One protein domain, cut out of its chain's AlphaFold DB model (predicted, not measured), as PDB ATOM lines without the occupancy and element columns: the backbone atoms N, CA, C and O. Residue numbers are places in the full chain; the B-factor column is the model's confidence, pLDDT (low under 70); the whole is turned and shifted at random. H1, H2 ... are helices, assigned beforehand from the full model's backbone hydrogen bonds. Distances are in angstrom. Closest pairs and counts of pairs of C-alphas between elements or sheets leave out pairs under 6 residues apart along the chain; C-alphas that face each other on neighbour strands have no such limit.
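AT A GLANCE: This is residues 50 to 105 of the 114 residues of an uncharacterized protein of Adhaeribacter pallidiroseus (UniProt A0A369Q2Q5). Two helices, H2 and H3, lie side by side as a helical hairpin, running opposite ways. A one-turn helix, H1, is set off from them near H3, and the unnamed stretch of residues 54 to 68 leads from it round to the first residue of H2; residues 84 to 89, at the turn of the hairpin, stick out. The printed part has 56 residues with three named helices, in the order H1, H2, H3, and no named strand: its class is all helix. It is only just compact, close to loose, with a radius of gyration of the C-alphas of 12.1 A, and flat, with spans of 31 by 28 by 15 A.

IN THESE COORDINATES: Find C-alpha 50 at (109.499, 45.462, 110.831), where H1 begins; it holds residues 50 to 53 and measures 5.8 A from first to last C-alpha. Go on to C-alpha 69 at (126.165, 58.819, 99.944); from there H2, residues 69 to 85, runs 24.8 A. H3, residues 90 to 102, runs 18.5 A and ends with C-alpha 102 at (114.141, 53.360, 101.312).

HOW THE PARTS SIT: Look first at H2 and H3, a hairpin joined by a tight link of 4 residues. They touch, with the closest C-alphas, those of Ala 79 and Ile 94, 5.5 A apart. Their lines stand at a shallow tilt of 15 degrees, opposite ways. H1 and H3 are near each other, with 5 pairs of C-alphas within 10 A, while H1 and H2 are apart. In H2 and H3 every O i to N i+4 pair is within hydrogen-bond range; H1, with 4 residues, is too short for such a pair, and its one O i to N i+3 pair is within range.

THE WHOLE: The two C-alphas farthest apart, those of Lys 60 and Asp 87, are 32.3 A from each other. The printed part has no cut. The link from H1 to H2 is long, with 15 residues. The mean pLDDT of the printed part is 78.2; look for values under 70 at residues 54 to 67 and 103 to 105.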
ATOM      1  N   TYR A  50     109.998  46.115 112.041       78.69
ATOM      2  CA  TYR A  50     109.499  45.462 110.831       78.69
ATOM      3  C   TYR A  50     108.071  45.889 110.459       78.69
ATOM      4  O   TYR A  50     107.749  45.928 109.271       78.69
ATOM      5  N   SER A  51     107.239  46.265 111.434       83.00
ATOM      6  CA  SER A  51     105.886  46.786 111.201       83.00
ATOM      7  C   SER A  51     105.858  48.051 110.337       83.00
ATOM      8  O   SER A  51     104.881  48.269 109.623       83.00
ATOM      9  N   PHE A  52     106.943  48.836 110.313       80.69
ATOM     10  CA  PHE A  52     107.051  50.038 109.482       80.69
ATOM     11  C   PHE A  52     106.986  49.737 107.975       80.69
ATOM     12  O   PHE A  52     106.505  50.556 107.197       80.69
ATOM     13  N   TYR A  53     107.453  48.562 107.542       72.44
ATOM     14  CA  TYR A  53     107.560  48.208 106.120       72.44
ATOM     15  C   TYR A  53     106.249  47.674 105.513       72.44
ATOM     16  O   TYR A  53     106.163  47.481 104.295       72.44
ATOM     17  N   GLY A  54     105.221  47.442 106.338       67.69
ATOM     18  CA  GLY A  54     103.973  46.802 105.922       67.69
ATOM     19  C   GLY A  54     104.153  45.341 105.482       67.69
ATOM     20  O   GLY A  54     105.234  44.763 105.559       67.69
ATOM     21  N   THR A  55     103.073  44.711 105.013       55.38
ATOM     22  CA  THR A  55     103.056  43.282 104.637       55.38
ATOM     23  C   THR A  55     103.646  42.983 103.254       55.38
ATOM     24  O   THR A  55     103.857  41.818 102.921       55.38
ATOM     25  N   THR A  56     103.910  44.004 102.435       51.25
ATOM     26  CA  THR A  56     104.243  43.858 101.007       51.25
ATOM     27  C   THR A  56     105.698  44.173 100.660       51.25
ATOM     28  O   THR A  56     106.150  43.810  99.574       51.25
ATOM     29  N   THR A  57     106.461  44.793 101.564       55.47
ATOM     30  CA  THR A  57     107.849  45.194 101.296       55.47
ATOM     31  C   THR A  57     108.807  44.278 102.044       55.47
ATOM     32  O   THR A  57     108.886  44.306 103.270       55.47
ATOM     33  N   SER A  58     109.564  43.449 101.318       53.81
ATOM     34  CA  SER A  58     110.599  42.631 101.953       53.81
ATOM     35  C   SER A  58     111.689  43.537 102.550       53.81
ATOM     36  O   SER A  58     112.310  44.300 101.804       53.81
ATOM     37  N   PRO A  59     112.024  43.407 103.849       54.50
ATOM     38  CA  PRO A  59     113.095  44.184 104.480       54.50
ATOM     39  C   PRO A  59     114.481  43.908 103.870       54.50
ATOM     40  O   PRO A  59     115.431  44.643 104.125       54.50
ATOM     41  N   LYS A  60     114.612  42.866 103.033       49.81
ATOM     42  CA  LYS A  60     115.845  42.532 102.306       49.81
ATOM     43  C   LYS A  60     116.168  43.496 101.150       49.81
ATOM     44  O   LYS A  60     117.290  43.450 100.655       49.81
ATOM     45  N   VAL A  61     115.225  44.344 100.714       47.75
ATOM     46  CA  VAL A  61     115.336  45.121  99.456       47.75
ATOM     47  C   VAL A  61     115.377  46.640  99.654       47.75
ATOM     48  O   VAL A  61     115.654  47.359  98.703       47.75
ATOM     49  N   ALA A  62     115.284  47.166 100.879       50.47
ATOM     50  CA  ALA A  62     115.621  48.574 101.134       50.47
ATOM     51  C   ALA A  62     117.151  48.775 101.143       50.47
ATOM     52  O   ALA A  62     117.747  49.349 102.054       50.47
ATOM     53  N   LEU A  63     117.825  48.243 100.123       53.44
ATOM     54  CA  LEU A  63     119.189  48.579  99.806       53.44
ATOM     55  C   LEU A  63     119.183  50.062  99.488       53.44
ATOM     56  O   LEU A  63     118.852  50.491  98.396       53.44
ATOM     57  N   ILE A  64     119.690  50.811 100.449       51.94
ATOM     58  CA  ILE A  64     120.187  52.182 100.429       51.94
ATOM     59  C   ILE A  64     121.053  52.528  99.173       51.94
ATOM     60  O   ILE A  64     121.447  53.676  98.958       51.94
ATOM     61  N   LYS A  65     121.330  51.554  98.294       53.59
ATOM     62  CA  LYS A  65     122.146  51.606  97.076       53.59
ATOM     63  C   LYS A  65     121.711  52.573  95.957       53.59
ATOM     64  O   LYS A  65     122.627  52.974  95.244       53.59
ATOM     65  N   PRO A  66     120.447  53.008  95.757       54.78
ATOM     66  CA  PRO A  66     120.124  53.863  94.611       54.78
ATOM     67  C   PRO A  66     120.589  55.316  94.792       54.78
ATOM     68  O   PRO A  66     120.659  56.061  93.818       54.78
ATOM     69  N   PHE A  67     120.923  55.749  96.016       64.88
ATOM     70  CA  PHE A  67     121.249  57.152  96.282       64.88
ATOM     71  C   PHE A  67     122.753  57.444  96.403       64.88
ATOM     72  O   PHE A  67     123.526  56.617  96.891       64.88
ATOM     73  N   PRO A  68     123.195  58.667  96.060       78.38
ATOM     74  CA  PRO A  68     124.513  59.157  96.446       78.38
ATOM     75  C   PRO A  68     124.666  59.199  97.975       78.38
ATOM     76  O   PRO A  68     123.742  59.620  98.675       78.38
ATOM     77  N   LYS A  69     125.851  58.839  98.496       79.81
ATOM     78  CA  LYS A  69     126.165  58.819  99.944       79.81
ATOM     79  C   LYS A  69     125.710  60.092 100.671       79.81
ATOM     80  O   LYS A  69     124.959  59.995 101.637       79.81
ATOM     81  N   ARG A  70     126.037  61.265 100.117       84.81
ATOM     82  CA  ARG A  70     125.683  62.579 100.685       84.81
ATOM     83  C   ARG A  70     124.183  62.799 100.872       84.81
ATOM     84  O   ARG A  70     123.763  63.362 101.879       84.81
ATOM     85  N   LYS A  71     123.354  62.349  99.921       86.19
ATOM     86  CA  LYS A  71     121.894  62.511 100.018       86.19
ATOM     87  C   LYS A  71     121.348  61.743 101.221       86.19
ATOM     88  O   LYS A  71     120.467  62.231 101.918       86.19
ATOM     89  N   ARG A  72     121.906  60.566 101.491       85.88
ATOM     90  CA  ARG A  72     121.490  59.716 102.609       85.88
ATOM     91  C   ARG A  72     121.899  60.274 103.955       85.88
ATOM     92  O   ARG A  72     121.079  60.313 104.861       85.88
ATOM     93  N   GLU A  73     123.141  60.739 104.063       88.94
ATOM     94  CA  GLU A  73     123.635  61.418 105.264       88.94
ATOM     95  C   GLU A  73     122.720  62.597 105.611       88.94
ATOM     96  O   GLU A  73     122.279  62.735 106.749       88.94
ATOM     97  N   PHE A  74     122.345  63.391 104.604       91.62
ATOM     98  CA  PHE A  74     121.450  64.526 104.787       91.62
ATOM     99  C   PHE A  74     120.039  64.124 105.232       91.62
ATOM    100  O   PHE A  74     119.475  64.763 106.118       91.62
ATOM    101  N   LEU A  75     119.468  63.061 104.660       91.00
ATOM    102  CA  LEU A  75     118.164  62.538 105.080       91.00
ATOM    103  C   LEU A  75     118.192  62.020 106.529       91.00
ATOM    104  O   LEU A  75     117.286  62.332 107.296       91.00
ATOM    105  N   ILE A  76     119.256  61.316 106.935       91.75
ATOM    106  CA  ILE A  76     119.443  60.859 108.325       91.75
ATOM    107  C   ILE A  76     119.573  62.056 109.278       91.75
ATOM    108  O   ILE A  76     118.955  62.070 110.343       91.75
ATOM    109  N   LEU A  77     120.342  63.084 108.904       93.62
ATOM    110  CA  LEU A  77     120.492  64.302 109.707       93.62
ATOM    111  C   LEU A  77     119.178  65.077 109.841       93.62
ATOM    112  O   LEU A  77     118.890  65.597 110.919       93.62
ATOM    113  N   LYS A  78     118.374  65.140 108.773       94.19
ATOM    114  CA  LYS A  78     117.028  65.717 108.819       94.19
ATOM    115  C   LYS A  78     116.134  64.947 109.782       94.19
ATOM    116  O   LYS A  78     115.577  65.566 110.676       94.19
ATOM    117  N   ALA A  79     116.085  63.618 109.677       92.62
ATOM    118  CA  ALA A  79     115.280  62.793 110.577       92.62
ATOM    119  C   ALA A  79     115.685  62.998 112.048       92.62
ATOM    120  O   ALA A  79     114.834  63.206 112.908       92.62
ATOM    121  N   TYR A  80     116.990  63.050 112.331       93.44
ATOM    122  CA  TYR A  80     117.497  63.379 113.666       93.44
ATOM    123  C   TYR A  80     117.049  64.769 114.152       93.44
ATOM    124  O   TYR A  80     116.757  64.945 115.334       93.44
ATOM    125  N   ARG A  81     116.995  65.766 113.262       94.19
ATOM    126  CA  ARG A  81     116.529  67.117 113.602       94.19
ATOM    127  C   ARG A  81     115.026  67.159 113.882       94.19
ATOM    128  O   ARG A  81     114.642  67.829 114.838       94.19
ATOM    129  N   GLU A  82     114.207  66.441 113.118       94.31
ATOM    130  CA  GLU A  82     112.757  66.355 113.358       94.31
ATOM    131  C   GLU A  82     112.462  65.788 114.752       94.31
ATOM    132  O   GLU A  82     111.763  66.414 115.546       94.31
ATOM    133  N   VAL A  83     113.136  64.692 115.129       91.00
ATOM    134  CA  VAL A  83     113.035  64.087 116.476       91.00
ATOM    135  C   VAL A  83     113.354  65.085 117.601       91.00
ATOM    136  O   VAL A  83     112.863  64.944 118.724       91.00
ATOM    137  N   ARG A  84     114.189  66.096 117.332       91.31
ATOM    138  CA  ARG A  84     114.545  67.139 118.305       91.31
ATOM    139  C   ARG A  84     113.596  68.335 118.312       91.31
ATOM    140  O   ARG A  84     113.572  69.027 119.324       91.31
ATOM    141  N   THR A  85     112.881  68.588 117.218       92.62
ATOM    142  CA  THR A  85     111.979  69.740 117.078       92.62
ATOM    143  C   THR A  85     110.645  69.466 117.769       92.62
ATOM    144  O   THR A  85     110.220  70.289 118.574       92.62
ATOM    145  N   LYS A  86     110.069  68.271 117.560       86.50
ATOM    146  CA  LYS A  86     108.857  67.781 118.248       86.50
ATOM    147  C   LYS A  86     107.649  68.720 118.136       86.50
ATOM    148  O   LYS A  86     107.010  69.042 119.136       86.50
ATOM    149  N   ASP A  87     107.354  69.155 116.924       92.75
ATOM    150  CA  ASP A  87     106.113  69.848 116.577       92.75
ATOM    151  C   ASP A  87     104.989  68.862 116.194       92.75
ATOM    152  O   ASP A  87     105.142  67.641 116.305       92.75
ATOM    153  N   SER A  88     103.840  69.394 115.765       93.88
ATOM    154  CA  SER A  88     102.669  68.598 115.367       93.88
ATOM    155  C   SER A  88     102.923  67.681 114.172       93.88
ATOM    156  O   SER A  88     102.238  66.672 114.028       93.88
ATOM    157  N   ASP A  89     103.912  68.011 113.341       94.56
ATOM    158  CA  ASP A  89     104.145  67.368 112.047       94.56
ATOM    159  C   ASP A  89     105.368  66.438 112.083       94.56
ATOM    160  O   ASP A  89     105.732  65.820 111.076       94.56
ATOM    161  N   THR A  90     106.008  66.313 113.248       93.12
ATOM    162  CA  THR A  90     107.248  65.560 113.444       93.12
ATOM    163  C   THR A  90     107.099  64.095 113.037       93.12
ATOM    164  O   THR A  90     107.971  63.560 112.351       93.12
ATOM    165  N   GLU A  91     106.001  63.436 113.415       91.56
ATOM    166  CA  GLU A  91     105.785  62.024 113.082       91.56
ATOM    167  C   GLU A  91     105.702  61.816 111.565       91.56
ATOM    168  O   GLU A  91     106.471  61.035 110.998       91.56
ATOM    169  N   THR A  92     104.828  62.565 110.893       92.69
ATOM    170  CA  THR A  92     104.659  62.498 109.437       92.69
ATOM    171  C   THR A  92     105.960  62.832 108.708       92.69
ATOM    172  O   THR A  92     106.350  62.128 107.774       92.69
ATOM    173  N   SER A  93     106.686  63.853 109.168       94.81
ATOM    174  CA  SER A  93     107.965  64.263 108.585       94.81
ATOM    175  C   SER A  93     109.021  63.162 108.693       94.81
ATOM    176  O   SER A  93     109.698  62.851 107.710       94.81
ATOM    177  N   ILE A  94     109.132  62.506 109.854       91.88
ATOM    178  CA  ILE A  94     110.040  61.367 110.045       91.88
ATOM    179  C   ILE A  94     109.647  60.212 109.123       91.88
ATOM    180  O   ILE A  94     110.516  59.675 108.436       91.88
ATOM    181  N   GLN A  95     108.360  59.858 109.044       89.56
ATOM    182  CA  GLN A  95     107.889  58.787 108.159       89.56
ATOM    183  C   GLN A  95     108.248  59.069 106.691       89.56
ATOM    184  O   GLN A  95     108.824  58.210 106.022       89.56
ATOM    185  N   MET A  96     108.011  60.290 106.197       89.31
ATOM    186  CA  MET A  96     108.375  60.690 104.831       89.31
ATOM    187  C   MET A  96     109.886  60.626 104.574       89.31
ATOM    188  O   MET A  96     110.321  60.204 103.497       89.31
ATOM    189  N   LEU A  97     110.702  61.032 105.550       90.88
ATOM    190  CA  LEU A  97     112.162  60.976 105.455       90.88
ATOM    191  C   LEU A  97     112.678  59.533 105.437       90.88
ATOM    192  O   LEU A  97     113.564  59.215 104.640       90.88
ATOM    193  N   LEU A  98     112.108  58.655 106.267       86.56
ATOM    194  CA  LEU A  98     112.434  57.229 106.290       86.56
ATOM    195  C   LEU A  98     112.022  56.541 104.984       86.56
ATOM    196  O   LEU A  98     112.837  55.841 104.389       86.56
ATOM    197  N   LEU A  99     110.822  56.812 104.467       83.75
ATOM    198  CA  LEU A  99     110.395  56.312 103.156       83.75
ATOM    199  C   LEU A  99     111.327  56.804 102.037       83.75
ATOM    200  O   LEU A  99     111.739  56.024 101.181       83.75
ATOM    201  N   SER A 100     111.747  58.072 102.081       84.75
ATOM    202  CA  SER A 100     112.699  58.641 101.115       84.75
ATOM    203  C   SER A 100     114.083  57.982 101.161       84.75
ATOM    204  O   SER A 100     114.780  57.960 100.149       84.75
ATOM    205  N   LEU A 101     114.504  57.455 102.319       80.19
ATOM    206  CA  LEU A 101     115.742  56.678 102.457       80.19
ATOM    207  C   LEU A 101     115.634  55.284 101.819       80.19
ATOM    208  O   LEU A 101     116.659  54.732 101.415       80.19
ATOM    209  N   MET A 102     114.420  54.734 101.742       75.50
ATOM    210  CA  MET A 102     114.141  53.360 101.312       75.50
ATOM    211  C   MET A 102     113.729  53.240  99.842       75.50
ATOM    212  O   MET A 102     113.813  52.148  99.286       75.50
ATOM    213  N   GLN A 103     113.276  54.323  99.205       69.50
ATOM    214  CA  GLN A 103     112.803  54.270  97.821       69.50
ATOM    215  C   GLN A 103     113.923  53.916  96.830       69.50
ATOM    216  O   GLN A 103     114.971  54.562  96.782       69.50
ATOM    217  N   GLU A 104     113.656  52.936  95.967       54.09
ATOM    218  CA  GLU A 104     114.388  52.782  94.714       54.09
ATOM    219  C   GLU A 104     114.083  53.957  93.784       54.09
ATOM    220  O   GLU A 104     112.957  54.454  93.722       54.09
ATOM    221  N   SER A 105     115.090  54.418  93.041       48.34
ATOM    222  CA  SER A 105     114.848  55.315  91.915       48.34
ATOM    223  C   SER A 105     113.954  54.582  90.916       48.34
ATOM    224  O   SER A 105     114.443  53.733  90.167       48.34
TER     225      SER A 105